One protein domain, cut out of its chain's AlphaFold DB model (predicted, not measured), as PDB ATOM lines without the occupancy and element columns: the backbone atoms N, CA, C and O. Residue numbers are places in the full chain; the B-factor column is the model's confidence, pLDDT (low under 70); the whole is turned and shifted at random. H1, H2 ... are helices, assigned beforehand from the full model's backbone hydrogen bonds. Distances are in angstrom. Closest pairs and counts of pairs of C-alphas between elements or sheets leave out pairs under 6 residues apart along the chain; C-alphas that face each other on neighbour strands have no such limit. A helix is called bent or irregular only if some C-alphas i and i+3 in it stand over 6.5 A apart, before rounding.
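Overview. This is residues 29 to 48 and 57 to 142 of the 142 residues of an uncharacterized protein of Trichomalopsis sarcophagae (UniProt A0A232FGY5). Two helical sides open away from each other like a wedge: the hairpin of H4 and H5 makes one, and H3 with H1 packed on it makes the other. The short helix H6 sits between H5 and H3 at the narrow end, while H7 lies in the wide end between H4 and H2, with H2 close to H1, H3 and H7 but not clearly touching any of them. The printed part has 106 residues, with seven named helices in the order H1 to H7 and no named strand; its class is all helix. It is compact, with a radius of gyration of the C-alphas of 13.2 A, and spans 37 by 31 by 26 A.

Along the chain. Find C-alpha 29 at (2.114, -54.442, -55.415); here H1 begins, residues 29 to 35. Next comes H2, residues 40 to 47, which is irregular: C-alphas 42 and 45 are 7.5 A apart. Beyond the cut, look for C-alpha 59 at (-17.340, -49.740, -55.797); from there H3 runs to residue 76, 25.7 A long. H4 holds residues 82 to 92 and is 15.5 A long, and H5 holds residues 98 to 115, 25.3 A. H6 is residues 119 to 125, and H7, residues 134 to 140, ends with C-alpha 140 at (3.038, -43.685, -45.611).

Arrangement. Start at the hub, H6, which touches three helices. Its closest C-alphas to H3 are those of Cys 120 and Cys 67, 4.4 A apart, at a shallow tilt of 33 degrees, only just short of steep, opposite ways. Residues 108 to 115 of H5 touch H6 at a steep tilt of 61 degrees; the closest C-alphas are those of Ala 115 and Leu 122, 5.0 A. H4 and H6 only just touch, with 3 pairs of C-alphas within 8 A, the closest being Ile 82 and Asp 119 at 6.0 A. H4 and H5 form a helical hairpin, at a shallow tilt of 11 degrees; their closest C-alphas are those of Leu 90 and Lys 101, 6.3 A. Residues 65 to 72 of H3 touch H1 at a steep tilt of 55 degrees, opposite ways, with the C-alphas of Cys 32 and Ala 68 closest at 5.0 A. H2 is close to H7 but not clearly touching, the closest C-alphas being Leu 46 and Phe 138 at 7.6 A. H4 and H7 are near each other, and H3 and H5 are apart. In H1, H3, H4, H5, H6 and H7 every O i to N i+4 pair is within hydrogen-bond range; in H2 it is 0 of 4, against 4 of 5 O i to N i+3 pairs.

Size, cuts and confidence. The two C-alphas farthest apart are those of Gly 37 and Val 98, 37.9 A. Residues 49 to 56 are not printed, and C-alphas 48 and 57 are 15.9 A apart across the cut. Of the links that are printed whole, H6 to H7 is short and the others are tight. The mean pLDDT of the printed part is 90.1, with residues 47 to 48, 57 and 141 to 142 under 70.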
ATOM      1  N   MET A  29       3.283 -55.175 -54.946       89.69
ATOM      2  CA  MET A  29       2.114 -54.442 -55.415       89.69
ATOM      3  C   MET A  29       1.557 -55.035 -56.706       89.69
ATOM      4  O   MET A  29       0.373 -55.372 -56.754       89.69
ATOM      5  N   THR A  30       2.386 -55.222 -57.731       91.00
ATOM      6  CA  THR A  30       1.946 -55.763 -59.020       91.00
ATOM      7  C   THR A  30       1.380 -57.175 -58.866       91.00
ATOM      8  O   THR A  30       0.311 -57.475 -59.406       91.00
ATOM      9  N   GLU A  31       2.015 -58.030 -58.062       93.06
ATOM     10  CA  GLU A  31       1.478 -59.363 -57.753       93.06
ATOM     11  C   GLU A  31       0.122 -59.292 -57.034       93.06
ATOM     12  O   GLU A  31      -0.799 -60.063 -57.324       93.06
ATOM     13  N   CYS A  32      -0.021 -58.372 -56.079       94.75
ATOM     14  CA  CYS A  32      -1.252 -58.201 -55.318       94.75
ATOM     15  C   CYS A  32      -2.386 -57.606 -56.162       94.75
ATOM     16  O   CYS A  32      -3.524 -58.046 -56.018       94.75
ATOM     17  N   LEU A  33      -2.102 -56.689 -57.086       93.56
ATOM     18  CA  LEU A  33      -3.086 -56.189 -58.048       93.56
ATOM     19  C   LEU A  33      -3.585 -57.311 -58.956       93.56
ATOM     20  O   LEU A  33      -4.795 -57.536 -59.050       93.56
ATOM     21  N   GLN A  34      -2.666 -58.081 -59.544       94.25
ATOM     22  CA  GLN A  34      -3.009 -59.208 -60.412       94.25
ATOM     23  C   GLN A  34      -3.881 -60.240 -59.689       94.25
ATOM     24  O   GLN A  34      -4.869 -60.712 -60.253       94.25
ATOM     25  N   LYS A  35      -3.588 -60.529 -58.413       95.62
ATOM     26  CA  LYS A  35      -4.399 -61.427 -57.573       95.62
ATOM     27  C   LYS A  35      -5.874 -61.009 -57.485       95.62
ATOM     28  O   LYS A  35      -6.736 -61.879 -57.375       95.62
ATOM     29  N   TYR A  36      -6.175 -59.711 -57.536       94.56
ATOM     30  CA  TYR A  36      -7.549 -59.191 -57.510       94.56
ATOM     31  C   TYR A  36      -8.081 -58.794 -58.899       94.56
ATOM     32  O   TYR A  36      -9.167 -58.215 -59.013       94.56
ATOM     33  N   GLY A  37      -7.365 -59.162 -59.967       93.69
ATOM     34  CA  GLY A  37      -7.738 -58.869 -61.350       93.69
ATOM     35  C   GLY A  37      -7.624 -57.385 -61.697       93.69
ATOM     36  O   GLY A  37      -8.462 -56.883 -62.443       93.69
ATOM     37  N   LEU A  38      -6.642 -56.703 -61.107       92.06
ATOM     38  CA  LEU A  38      -6.305 -55.302 -61.345       92.06
ATOM     39  C   LEU A  38      -4.959 -55.182 -62.071       92.06
ATOM     40  O   LEU A  38      -4.138 -56.104 -62.070       92.06
ATOM     41  N   LYS A  39      -4.727 -54.014 -62.659       89.94
ATOM     42  CA  LYS A  39      -3.479 -53.569 -63.280       89.94
ATOM     43  C   LYS A  39      -2.994 -52.289 -62.598       89.94
ATOM     44  O   LYS A  39      -3.755 -51.630 -61.900       89.94
ATOM     45  N   MET A  40      -1.739 -51.909 -62.831       83.25
ATOM     46  CA  MET A  40      -1.185 -50.656 -62.290       83.25
ATOM     47  C   MET A  40      -1.987 -49.420 -62.727       83.25
ATOM     48  O   MET A  40      -2.166 -48.505 -61.930       83.25
ATOM     49  N   ASP A  41      -2.539 -49.427 -63.942       83.56
ATOM     50  CA  ASP A  41      -3.392 -48.342 -64.449       83.56
ATOM     51  C   ASP A  41      -4.679 -48.167 -63.622       83.56
ATOM     52  O   ASP A  41      -5.193 -47.057 -63.503       83.56
ATOM     53  N   ASP A  42      -5.168 -49.227 -62.961       82.50
ATOM     54  CA  ASP A  42      -6.321 -49.126 -62.055       82.50
ATOM     55  C   ASP A  42      -6.001 -48.298 -60.796       82.50
ATOM     56  O   ASP A  42      -6.920 -47.894 -60.084       82.50
ATOM     57  N   LEU A  43      -4.719 -48.013 -60.529       80.25
ATOM     58  CA  LEU A  43      -4.244 -47.135 -59.459       80.25
ATOM     59  C   LEU A  43      -3.954 -45.700 -59.925       80.25
ATOM     60  O   LEU A  43      -3.463 -44.908 -59.123       80.25
ATOM     61  N   GLU A  44      -4.253 -45.309 -61.171       77.19
ATOM     62  CA  GLU A  44      -3.935 -43.957 -61.677       77.19
ATOM     63  C   GLU A  44      -4.524 -42.839 -60.792       77.19
ATOM     64  O   GLU A  44      -3.933 -41.769 -60.629       77.19
ATOM     65  N   PHE A  45      -5.655 -43.097 -60.136       73.88
ATOM     66  CA  PHE A  45      -6.274 -42.164 -59.194       73.88
ATOM     67  C   PHE A  45      -5.397 -41.867 -57.958       73.88
ATOM     68  O   PHE A  45      -5.468 -40.767 -57.414       73.88
ATOM     69  N   LEU A  46      -4.512 -42.792 -57.564       71.12
ATOM     70  CA  LEU A  46      -3.482 -42.595 -56.536       71.12
ATOM     71  C   LEU A  46      -2.263 -41.807 -57.049       71.12
ATOM     72  O   LEU A  46      -1.313 -41.629 -56.305       71.12
ATOM     73  N   ARG A  47      -2.218 -41.336 -58.304       64.88
ATOM     74  CA  ARG A  47      -1.117 -40.479 -58.802       64.88
ATOM     75  C   ARG A  47      -1.421 -38.980 -58.763       64.88
ATOM     76  O   ARG A  47      -0.528 -38.191 -59.066       64.88
ATOM     77  N   LYS A  48      -2.643 -38.558 -58.416       59.03
ATOM     78  CA  LYS A  48      -3.059 -37.140 -58.453       59.03
ATOM     79  C   LYS A  48      -3.437 -36.620 -57.059       59.03
ATOM     80  O   LYS A  48      -4.619 -36.588 -56.733       59.03
ATOM     81  N   LYS A  57     -15.656 -44.381 -59.152       69.69
ATOM     82  CA  LYS A  57     -17.063 -44.502 -59.573       69.69
ATOM     83  C   LYS A  57     -17.589 -45.933 -59.443       69.69
ATOM     84  O   LYS A  57     -18.794 -46.141 -59.341       69.69
ATOM     85  N   ASN A  58     -16.690 -46.916 -59.450       84.12
ATOM     86  CA  ASN A  58     -17.024 -48.327 -59.352       84.12
ATOM     87  C   ASN A  58     -16.580 -48.899 -58.000       84.12
ATOM     88  O   ASN A  58     -15.400 -49.193 -57.798       84.12
ATOM     89  N   LYS A  59     -17.558 -49.133 -57.116       85.94
ATOM     90  CA  LYS A  59     -17.340 -49.740 -55.797       85.94
ATOM     91  C   LYS A  59     -16.633 -51.098 -55.882       85.94
ATOM     92  O   LYS A  59     -15.799 -51.394 -55.042       85.94
ATOM     93  N   ALA A  60     -16.925 -51.921 -56.888       88.75
ATOM     94  CA  ALA A  60     -16.301 -53.239 -57.006       88.75
ATOM     95  C   ALA A  60     -14.799 -53.146 -57.322       88.75
ATOM     96  O   ALA A  60     -14.029 -53.992 -56.876       88.75
ATOM     97  N   ILE A  61     -14.376 -52.130 -58.080       88.94
ATOM     98  CA  ILE A  61     -12.951 -51.875 -58.329       88.94
ATOM     99  C   ILE A  61     -12.310 -51.296 -57.065       88.94
ATOM    100  O   ILE A  61     -11.255 -51.765 -56.653       88.94
ATOM    101  N   GLU A  62     -12.980 -50.358 -56.399       89.62
ATOM    102  CA  GLU A  62     -12.520 -49.790 -55.128       89.62
ATOM    103  C   GLU A  62     -12.278 -50.862 -54.055       89.62
ATOM    104  O   GLU A  62     -11.210 -50.921 -53.445       89.62
ATOM    105  N   ASP A  63     -13.238 -51.774 -53.897       93.75
ATOM    106  CA  ASP A  63     -13.161 -52.901 -52.975       93.75
ATOM    107  C   ASP A  63     -11.965 -53.815 -53.300       93.75
ATOM    108  O   ASP A  63     -11.308 -54.321 -52.388       93.75
ATOM    109  N   LYS A  64     -11.663 -54.025 -54.589       95.44
ATOM    110  CA  LYS A  64     -10.496 -54.802 -55.033       95.44
ATOM    111  C   LYS A  64      -9.187 -54.074 -54.750       95.44
ATOM    112  O   LYS A  64      -8.237 -54.720 -54.310       95.44
ATOM    113  N   VAL A  65      -9.132 -52.756 -54.959       92.88
ATOM    114  CA  VAL A  65      -7.936 -51.952 -54.666       92.88
ATOM    115  C   VAL A  65      -7.629 -51.991 -53.172       92.88
ATOM    116  O   VAL A  65      -6.489 -52.253 -52.798       92.88
ATOM    117  N   ALA A  66      -8.638 -51.846 -52.310       94.62
ATOM    118  CA  ALA A  66      -8.466 -51.994 -50.866       94.62
ATOM    119  C   ALA A  66      -7.830 -53.350 -50.499       94.62
ATOM    120  O   ALA A  66      -6.908 -53.422 -49.689       94.62
ATOM    121  N   CYS A  67      -8.256 -54.437 -51.141       97.31
ATOM    122  CA  CYS A  67      -7.700 -55.761 -50.871       97.31
ATOM    123  C   CYS A  67      -6.308 -55.978 -51.478       97.31
ATOM    124  O   CYS A  67      -5.506 -56.713 -50.892       97.31
ATOM    125  N   ALA A  68      -5.997 -55.325 -52.601       95.12
ATOM    126  CA  ALA A  68      -4.648 -55.287 -53.155       95.12
ATOM    127  C   ALA A  68      -3.691 -54.555 -52.204       95.12
ATOM    128  O   ALA A  68      -2.672 -55.132 -51.842       95.12
ATOM    129  N   LEU A  69      -4.069 -53.379 -51.687       92.75
ATOM    130  CA  LEU A  69      -3.290 -52.650 -50.677       92.75
ATOM    131  C   LEU A  69      -3.057 -53.492 -49.418       92.75
ATOM    132  O   LEU A  69      -1.937 -53.558 -48.914       92.75
ATOM    133  N   ALA A  70      -4.085 -54.205 -48.941       95.75
ATOM    134  CA  ALA A  70      -3.927 -55.097 -47.796       95.75
ATOM    135  C   ALA A  70      -2.963 -56.262 -48.071       95.75
ATOM    136  O   ALA A  70      -2.188 -56.666 -47.204       95.75
ATOM    137  N   CYS A  71      -3.001 -56.807 -49.287       96.31
ATOM    138  CA  CYS A  71      -2.075 -57.842 -49.728       96.31
ATOM    139  C   CYS A  71      -0.634 -57.322 -49.788       96.31
ATOM    140  O   CYS A  71       0.260 -58.001 -49.281       96.31
ATOM    141  N   THR A  72      -0.420 -56.128 -50.345       93.06
ATOM    142  CA  THR A  72       0.902 -55.499 -50.439       93.06
ATOM    143  C   THR A  72       1.467 -55.243 -49.049       93.06
ATOM    144  O   THR A  72       2.565 -55.702 -48.743       93.06
ATOM    145  N   PHE A  73       0.666 -54.651 -48.155       92.38
ATOM    146  CA  PHE A  73       1.064 -54.428 -46.766       92.38
ATOM    147  C   PHE A  73       1.501 -55.724 -46.081       92.38
ATOM    148  O   PHE A  73       2.537 -55.756 -45.431       92.38
ATOM    149  N   LYS A  74       0.760 -56.824 -46.259       93.06
ATOM    150  CA  LYS A  74       1.124 -58.121 -45.672       93.06
ATOM    151  C   LYS A  74       2.470 -58.661 -46.178       93.06
ATOM    152  O   LYS A  74       3.117 -59.419 -45.460       93.06
ATOM    153  N   LYS A  75       2.854 -58.345 -47.416       91.75
ATOM    154  CA  LYS A  75       4.121 -58.795 -48.009       91.75
ATOM    155  C   LYS A  75       5.307 -57.934 -47.586       91.75
ATOM    156  O   LYS A  75       6.396 -58.466 -47.419       91.75
ATOM    157  N   GLU A  76       5.093 -56.632 -47.428       89.00
ATOM    158  CA  GLU A  76       6.177 -55.656 -47.258       89.00
ATOM    159  C   GLU A  76       6.350 -55.185 -45.812       89.00
ATOM    160  O   GLU A  76       7.433 -54.770 -45.406       89.00
ATOM    161  N   SER A  77       5.291 -55.257 -45.009       86.50
ATOM    162  CA  SER A  77       5.293 -54.767 -43.638       86.50
ATOM    163  C   SER A  77       5.727 -55.837 -42.642       86.50
ATOM    164  O   SER A  77       5.321 -56.995 -42.703       86.50
ATOM    165  N   GLN A  78       6.474 -55.407 -41.626       87.56
ATOM    166  CA  GLN A  78       6.751 -56.204 -40.425       87.56
ATOM    167  C   GLN A  78       5.543 -56.315 -39.477       87.56
ATOM    168  O   GLN A  78       5.549 -57.116 -38.538       87.56
ATOM    169  N   TYR A  79       4.508 -55.491 -39.676       86.12
ATOM    170  CA  TYR A  79       3.299 -55.541 -38.861       86.12
ATOM    171  C   TYR A  79       2.435 -56.733 -39.262       86.12
ATOM    172  O   TYR A  79       2.180 -56.982 -40.436       86.12
ATOM    173  N   ARG A  80       1.905 -57.440 -38.259       85.94
ATOM    174  CA  ARG A  80       1.025 -58.596 -38.488       85.94
ATOM    175  C   ARG A  80      -0.339 -58.225 -39.076       85.94
ATOM    176  O   ARG A  80      -0.968 -59.089 -39.678       85.94
ATOM    177  N   SER A  81      -0.803 -56.996 -38.850       92.62
ATOM    178  CA  SER A  81      -2.068 -56.482 -39.378       92.62
ATOM    179  C   SER A  81      -2.036 -54.966 -39.548       92.62
ATOM    180  O   SER A  81      -1.210 -54.270 -38.947       92.62
ATOM    181  N   ILE A  82      -2.953 -54.448 -40.362       95.31
ATOM    182  CA  ILE A  82      -3.027 -53.027 -40.722       95.31
ATOM    183  C   ILE A  82      -3.585 -52.182 -39.583       95.31
ATOM    184  O   ILE A  82      -3.138 -51.057 -39.372       95.31
ATOM    185  N   PHE A  83      -4.530 -52.720 -38.814       96.31
ATOM    186  CA  PHE A  83      -5.156 -52.008 -37.699       96.31
ATOM    187  C   PHE A  83      -4.156 -51.370 -36.707       96.31
ATOM    188  O   PHE A  83      -4.200 -50.149 -36.534       96.31
ATOM    189  N   PRO A  84      -3.226 -52.117 -36.070       94.81
ATOM    190  CA  PRO A  84      -2.269 -51.527 -35.135       94.81
ATOM    191  C   PRO A  84      -1.319 -50.537 -35.816       94.81
ATOM    192  O   PRO A  84      -0.923 -49.556 -35.188       94.81
ATOM    193  N   PHE A  85      -0.988 -50.755 -37.093       94.12
ATOM    194  CA  PHE A  85      -0.178 -49.826 -37.875       94.12
ATOM    195  C   PHE A  85      -0.897 -48.488 -38.084       94.12
ATOM    196  O   PHE A  85      -0.371 -47.452 -37.682       94.12
ATOM    197  N   LEU A  86      -2.122 -48.497 -38.620       95.44
ATOM    198  CA  LEU A  86      -2.903 -47.275 -38.841       95.44
ATOM    199  C   LEU A  86      -3.209 -46.551 -37.530       95.44
ATOM    200  O   LEU A  86      -3.108 -45.328 -37.463       95.44
ATOM    201  N   LYS A  87      -3.508 -47.293 -36.458       95.38
ATOM    202  CA  LYS A  87      -3.725 -46.713 -35.127       95.38
ATOM    203  C   LYS A  87      -2.477 -45.992 -34.618       95.38
ATOM    204  O   LYS A  87      -2.592 -44.934 -34.002       95.38
ATOM    205  N   ASN A  88      -1.290 -46.541 -34.878       93.25
ATOM    206  CA  ASN A  88      -0.031 -45.885 -34.546       93.25
ATOM    207  C   ASN A  88       0.196 -44.629 -35.400       93.25
ATOM    208  O   ASN A  88       0.438 -43.566 -34.833       93.25
ATOM    209  N   VAL A  89       0.042 -44.732 -36.726       92.44
ATOM    210  CA  VAL A  89       0.162 -43.603 -37.667       92.44
ATOM    211  C   VAL A  89      -0.728 -42.436 -37.238       92.44
ATOM    212  O   VAL A  89      -0.233 -41.334 -37.017       92.44
ATOM    213  N   LEU A  90      -2.018 -42.689 -37.006       94.38
ATOM    214  CA  LEU A  90      -2.970 -41.658 -36.585       94.38
ATOM    215  C   LEU A  90      -2.582 -41.006 -35.255       94.38
ATOM    216  O   LEU A  90      -2.747 -39.800 -35.081       94.38
ATOM    217  N   ARG A  91      -2.042 -41.769 -34.300       92.38
ATOM    218  CA  ARG A  91      -1.601 -41.214 -33.015       92.38
ATOM    219  C   ARG A  91      -0.417 -40.269 -33.186       92.38
ATOM    220  O   ARG A  91      -0.456 -39.169 -32.630       92.38
ATOM    221  N   ILE A  92       0.594 -40.673 -33.952       91.44
ATOM    222  CA  ILE A  92       1.860 -39.935 -34.061       91.44
ATOM    223  C   ILE A  92       1.816 -38.780 -35.066       91.44
ATOM    224  O   ILE A  92       2.577 -37.826 -34.903       91.44
ATOM    225  N   ASP A  93       0.941 -38.834 -36.073       88.19
ATOM    226  CA  ASP A  93       0.868 -37.806 -37.111       88.19
ATOM    227  C   ASP A  93       0.359 -36.478 -36.532       88.19
ATOM    228  O   ASP A  93      -0.784 -36.360 -36.088       88.19
ATOM    229  N   ARG A  94       1.220 -35.457 -36.503       89.38
ATOM    230  CA  ARG A  94       0.899 -34.128 -35.960       89.38
ATOM    231  C   ARG A  94       0.227 -33.204 -36.978       89.38
ATOM    232  O   ARG A  94      -0.210 -32.127 -36.587       89.38
ATOM    233  N   GLN A  95       0.160 -33.602 -38.247       90.00
ATOM    234  CA  GLN A  95      -0.430 -32.805 -39.324       90.00
ATOM    235  C   GLN A  95      -1.955 -32.958 -39.374       90.00
ATOM    236  O   GLN A  95      -2.651 -32.047 -39.815       90.00
ATOM    237  N   ILE A  96      -2.489 -34.081 -38.882       90.75
ATOM    238  CA  ILE A  96      -3.934 -34.325 -38.829       90.75
ATOM    239  C   ILE A  96      -4.552 -33.530 -37.662       90.75
ATOM    240  O   ILE A  96      -4.153 -33.741 -36.510       90.75
ATOM    241  N   PRO A  97      -5.557 -32.664 -37.914       94.56
ATOM    242  CA  PRO A  97      -6.268 -31.936 -36.864       94.56
ATOM    243  C   PRO A  97      -6.845 -32.864 -35.790       94.56
ATOM    244  O   PRO A  97      -7.338 -33.945 -36.103       94.56
ATOM    245  N   VAL A  98      -6.843 -32.427 -34.526       94.56
ATOM    246  CA  VAL A  98      -7.223 -33.261 -33.364       94.56
ATOM    247  C   VAL A  98      -8.609 -33.896 -33.514       94.56
ATOM    248  O   VAL A  98      -8.749 -35.096 -33.289       94.56
ATOM    249  N   ASN A  99      -9.612 -33.121 -33.936       95.25
ATOM    250  CA  ASN A  99     -10.977 -33.632 -34.101       95.25
ATOM    251  C   ASN A  99     -11.054 -34.660 -35.238       95.25
ATOM    252  O   ASN A  99     -11.571 -35.752 -35.034       95.25
ATOM    253  N   LEU A 100     -10.432 -34.370 -36.386       95.19
ATOM    254  CA  LEU A 100     -10.387 -35.305 -37.513       95.19
ATOM    255  C   LEU A 100      -9.654 -36.601 -37.142       95.19
ATOM    256  O   LEU A 100     -10.091 -37.690 -37.494       95.19
ATOM    257  N   LYS A 101      -8.553 -36.496 -36.393       95.62
ATOM    258  CA  LYS A 101      -7.816 -37.651 -35.877       95.62
ATOM    259  C   LYS A 101      -8.695 -38.514 -34.975       95.62
ATOM    260  O   LYS A 101      -8.637 -39.737 -35.080       95.62
ATOM    261  N   LYS A 102      -9.483 -37.893 -34.091       96.75
ATOM    262  CA  LYS A 102     -10.440 -38.605 -33.241       96.75
ATOM    263  C   LYS A 102     -11.476 -39.347 -34.091       96.75
ATOM    264  O   LYS A 102     -11.614 -40.550 -33.909       96.75
ATOM    265  N   ASP A 103     -12.092 -38.684 -35.065       97.38
ATOM    266  CA  ASP A 103     -13.095 -39.304 -35.942       97.38
ATOM    267  C   ASP A 103     -12.514 -40.475 -36.757       97.38
ATOM    268  O   ASP A 103     -13.146 -41.523 -36.912       97.38
ATOM    269  N   MET A 104     -11.279 -40.332 -37.247       97.69
ATOM    270  CA  MET A 104     -10.566 -41.402 -37.952       97.69
ATOM    271  C   MET A 104     -10.236 -42.586 -37.037       97.69
ATOM    272  O   MET A 104     -10.330 -43.731 -37.476       97.69
ATOM    273  N   LEU A 105      -9.842 -42.338 -35.784       97.88
ATOM    274  CA  LEU A 105      -9.575 -43.398 -34.806       97.88
ATOM    275  C   LEU A 105     -10.851 -44.146 -34.419       97.88
ATOM    276  O   LEU A 105     -10.827 -45.374 -34.396       97.88
ATOM    277  N   ASP A 106     -11.943 -43.422 -34.171       98.19
ATOM    278  CA  ASP A 106     -13.240 -44.010 -33.829       98.19
ATOM    279  C   ASP A 106     -13.742 -44.879 -35.006       98.19
ATOM    280  O   ASP A 106     -14.044 -46.057 -34.826       98.19
ATOM    281  N   THR A 107     -13.672 -44.364 -36.244       98.31
ATOM    282  CA  THR A 107     -14.013 -45.130 -37.463       98.31
ATOM    283  C   THR A 107     -13.147 -46.384 -37.627       98.31
ATOM    284  O   THR A 107     -13.636 -47.447 -38.013       98.31
ATOM    285  N   LEU A 108     -11.840 -46.276 -37.367       98.19
ATOM    286  CA  LEU A 108     -10.912 -47.400 -37.476       98.19
ATOM    287  C   LEU A 108     -11.224 -48.494 -36.442       98.19
ATOM    288  O   LEU A 108     -11.138 -49.680 -36.771       98.19
ATOM    289  N   ASP A 109     -11.572 -48.107 -35.213       98.25
ATOM    290  CA  ASP A 109     -11.926 -49.034 -34.136       98.25
ATOM    291  C   ASP A 109     -13.239 -49.778 -34.452       98.25
ATOM    292  O   ASP A 109     -13.260 -51.011 -34.372       98.25
ATOM    293  N   ASP A 110     -14.275 -49.077 -34.922       98.50
ATOM    294  CA  ASP A 110     -15.550 -49.684 -35.337       98.50
ATOM    295  C   ASP A 110     -15.358 -50.673 -36.500       98.50
ATOM    296  O   ASP A 110     -15.751 -51.844 -36.430       98.50
ATOM    297  N   CYS A 111     -14.650 -50.250 -37.549       98.56
ATOM    298  CA  CYS A 111     -14.376 -51.096 -38.705       98.56
ATOM    299  C   CYS A 111     -13.519 -52.324 -38.372       98.56
ATOM    300  O   CYS A 111     -13.638 -53.361 -39.028       98.56
ATOM    301  N   ASN A 112     -12.657 -52.250 -37.357       98.00
ATOM    302  CA  ASN A 112     -11.885 -53.404 -36.907       98.00
ATOM    303  C   ASN A 112     -12.771 -54.479 -36.256       98.00
ATOM    304  O   ASN A 112     -12.531 -55.674 -36.466       98.00
ATOM    305  N   VAL A 113     -13.821 -54.076 -35.531       97.94
ATOM    306  CA  VAL A 113     -14.829 -55.004 -34.990       97.94
ATOM    307  C   VAL A 113     -15.552 -55.725 -36.130       97.94
ATOM    308  O   VAL A 113     -15.668 -56.954 -36.109       97.94
ATOM    309  N   GLU A 114     -15.979 -54.990 -37.159       96.88
ATOM    310  CA  GLU A 114     -16.650 -55.564 -38.334       96.88
ATOM    311  C   GLU A 114     -15.735 -56.490 -39.149       96.88
ATOM    312  O   GLU A 114     -16.145 -57.567 -39.600       96.88
ATOM    313  N   ALA A 115     -14.474 -56.091 -39.319       97.06
ATOM    314  CA  ALA A 115     -13.497 -56.806 -40.126       97.06
ATOM    315  C   ALA A 115     -13.053 -58.137 -39.505       97.06
ATOM    316  O   ALA A 115     -12.608 -59.024 -40.241       97.06
ATOM    317  N   LYS A 116     -13.166 -58.297 -38.177       95.94
ATOM    318  CA  LYS A 116     -12.779 -59.515 -37.437       95.94
ATOM    319  C   LYS A 116     -11.363 -59.994 -37.795       95.94
ATOM    320  O   LYS A 116     -11.136 -61.176 -38.047       95.94
ATOM    321  N   GLY A 117     -10.417 -59.053 -37.869       94.25
ATOM    322  CA  GLY A 117      -9.012 -59.317 -38.205       94.25
ATOM    323  C   GLY A 117      -8.709 -59.501 -39.698       94.25
ATOM    324  O   GLY A 117      -7.578 -59.832 -40.047       94.25
ATOM    325  N   ASN A 118      -9.676 -59.299 -40.598       97.94
ATOM    326  CA  ASN A 118      -9.435 -59.312 -42.039       97.94
ATOM    327  C   ASN A 118      -9.048 -57.911 -42.542       97.94
ATOM    328  O   ASN A 118      -9.909 -57.054 -42.719       97.94
ATOM    329  N   ASP A 119      -7.766 -57.703 -42.840       97.44
ATOM    330  CA  ASP A 119      -7.239 -56.403 -43.285       97.44
ATOM    331  C   ASP A 119      -7.870 -55.881 -44.592       97.44
ATOM    332  O   ASP A 119      -8.060 -54.680 -44.752       97.44
ATOM    333  N   CYS A 120      -8.259 -56.762 -45.519       97.56
ATOM    334  CA  CYS A 120      -8.964 -56.371 -46.749       97.56
ATOM    335  C   CYS A 120     -10.359 -55.810 -46.421       97.56
ATOM    336  O   CYS A 120     -10.708 -54.733 -46.901       97.56
ATOM    337  N   LYS A 121     -11.112 -56.457 -45.520       98.25
ATOM    338  CA  LYS A 121     -12.400 -55.928 -45.030       98.25
ATOM    339  C   LYS A 121     -12.234 -54.645 -44.219       98.25
ATOM    340  O   LYS A 121     -13.058 -53.746 -44.349       98.25
ATOM    341  N   LEU A 122     -11.172 -54.545 -43.419       98.38
ATOM    342  CA  LEU A 122     -10.854 -53.335 -42.663       98.38
ATOM    343  C   LEU A 122     -10.668 -52.142 -43.607       98.38
ATOM    344  O   LEU A 122     -11.330 -51.122 -43.435       98.38
ATOM    345  N   LEU A 123      -9.819 -52.293 -44.630       97.19
ATOM    346  CA  LEU A 123      -9.541 -51.237 -45.602       97.19
ATOM    347  C   LEU A 123     -10.770 -50.846 -46.438       97.19
ATOM    348  O   LEU A 123     -10.941 -49.669 -46.762       97.19
ATOM    349  N   GLN A 124     -11.641 -51.808 -46.754       96.88
ATOM    350  CA  GLN A 124     -12.932 -51.544 -47.397       96.88
ATOM    351  C   GLN A 124     -13.864 -50.732 -46.490       96.88
ATOM    352  O   GLN A 124     -14.453 -49.750 -46.940       96.88
ATOM    353  N   CYS A 125     -13.978 -51.115 -45.216       98.19
ATOM    354  CA  CYS A 125     -14.861 -50.460 -44.254       98.19
ATOM    355  C   CYS A 125     -14.457 -48.999 -44.004       98.19
ATOM    356  O   CYS A 125     -15.290 -48.102 -44.143       98.19
ATOM    357  N   ILE A 126     -13.166 -48.738 -43.753       96.38
ATOM    358  CA  ILE A 126     -12.661 -47.366 -43.554       96.38
ATOM    359  C   ILE A 126     -12.597 -46.555 -44.857       96.38
ATOM    360  O   ILE A 126     -12.307 -45.363 -44.820       96.38
ATOM    361  N   LYS A 127     -12.851 -47.191 -46.012       94.31
ATOM    362  CA  LYS A 127     -12.768 -46.593 -47.352       94.31
ATOM    363  C   LYS A 127     -11.394 -45.961 -47.601       94.31
ATOM    364  O   LYS A 127     -11.289 -44.768 -47.869       94.31
ATOM    365  N   ILE A 128     -10.339 -46.775 -47.523       92.44
ATOM    366  CA  ILE A 128      -8.928 -46.340 -47.598       92.44
ATOM    367  C   ILE A 128      -8.579 -45.493 -48.835       92.44
ATOM    368  O   ILE A 128      -7.665 -44.683 -48.803       92.44
ATOM    369  N   THR A 129      -9.320 -45.657 -49.926       88.44
ATOM    370  CA  THR A 129      -9.186 -44.927 -51.196       88.44
ATOM    371  C   THR A 129      -9.955 -43.605 -51.226       88.44
ATOM    372  O   THR A 129     -10.094 -42.997 -52.284       88.44
ATOM    373  N   ARG A 130     -10.496 -43.157 -50.090       88.12
ATOM    374  CA  ARG A 130     -11.231 -41.897 -49.952       88.12
ATOM    375  C   ARG A 130     -10.663 -41.066 -48.813       88.12
ATOM    376  O   ARG A 130     -10.052 -41.584 -47.877       88.12
ATOM    377  N   ASN A 131     -10.903 -39.761 -48.868       88.06
ATOM    378  CA  ASN A 131     -10.593 -38.885 -47.746       88.06
ATOM    379  C   ASN A 131     -11.412 -39.277 -46.501       88.06
ATOM    380  O   ASN A 131     -12.575 -39.662 -46.638       88.06
ATOM    381  N   PRO A 132     -10.834 -39.149 -45.293       90.44
ATOM    382  CA  PRO A 132      -9.474 -38.663 -45.015       90.44
ATOM    383  C   PRO A 132      -8.377 -39.748 -45.082       90.44
ATOM    384  O   PRO A 132      -7.196 -39.413 -45.083       90.44
ATOM    385  N   PHE A 133      -8.733 -41.035 -45.140       91.19
ATOM    386  CA  PHE A 133      -7.776 -42.145 -45.030       91.19
ATOM    387  C   PHE A 133      -6.809 -42.260 -46.208       91.19
ATOM    388  O   PHE A 133      -5.671 -42.681 -46.019       91.19
ATOM    389  N   MET A 134      -7.213 -41.830 -47.401       86.94
ATOM    390  CA  MET A 134      -6.350 -41.856 -48.580       86.94
ATOM    391  C   MET A 134      -5.071 -41.036 -48.405       86.94
ATOM    392  O   MET A 134      -4.018 -41.432 -48.899       86.94
ATOM    393  N   ASN A 135      -5.121 -39.951 -47.630       83.50
ATOM    394  CA  ASN A 135      -3.930 -39.164 -47.310       83.50
ATOM    395  C   ASN A 135      -2.866 -40.001 -46.585       83.50
ATOM    396  O   ASN A 135      -1.678 -39.743 -46.738       83.50
ATOM    397  N   LEU A 136      -3.267 -41.037 -45.840       84.31
ATOM    398  CA  LEU A 136      -2.323 -41.953 -45.203       84.31
ATOM    399  C   LEU A 136      -1.622 -42.850 -46.229       84.31
ATOM    400  O   LEU A 136      -0.441 -43.137 -46.064       84.31
ATOM    401  N   VAL A 137      -2.320 -43.265 -47.291       79.06
ATOM    402  CA  VAL A 137      -1.725 -44.051 -48.387       79.06
ATOM    403  C   VAL A 137      -0.645 -43.235 -49.090       79.06
ATOM    404  O   VAL A 137       0.443 -43.743 -49.328       79.06
ATOM    405  N   PHE A 138      -0.906 -41.954 -49.355       71.56
ATOM    406  CA  PHE A 138       0.079 -41.054 -49.956       71.56
ATOM    407  C   PHE A 138       1.277 -40.769 -49.042       71.56
ATOM    408  O   PHE A 138       2.408 -40.734 -49.515       71.56
ATOM    409  N   SER A 139       1.034 -40.558 -47.747       74.94
ATOM    410  CA  SER A 139       2.078 -40.149 -46.798       74.94
ATOM    411  C   SER A 139       2.934 -41.304 -46.274       74.94
ATOM    412  O   SER A 139       4.060 -41.068 -45.842       74.94
ATOM    413  N   TYR A 140       2.406 -42.532 -46.268       72.62
ATOM    414  CA  TYR A 140       3.038 -43.685 -45.611       72.62
ATOM    415  C   TYR A 140       3.076 -44.962 -46.464       72.62
ATOM    416  O   TYR A 140       3.557 -45.985 -45.983       72.62
ATOM    417  N   GLY A 141       2.537 -44.935 -47.685       58.94
ATOM    418  CA  GLY A 141       2.516 -46.069 -48.616       58.94
ATOM    419  C   GLY A 141       3.573 -46.014 -49.725       58.94
ATOM    420  O   GLY A 141       3.447 -46.781 -50.677       58.94
ATOM    421  N   ALA A 142       4.551 -45.106 -49.626       41.28
ATOM    422  CA  ALA A 142       5.679 -44.960 -50.553       41.28
ATOM    423  C   ALA A 142       6.984 -45.490 -49.946       41.28
ATOM    424  O   ALA A 142       7.207 -45.242 -48.738       41.28
TER     425      ALA A 142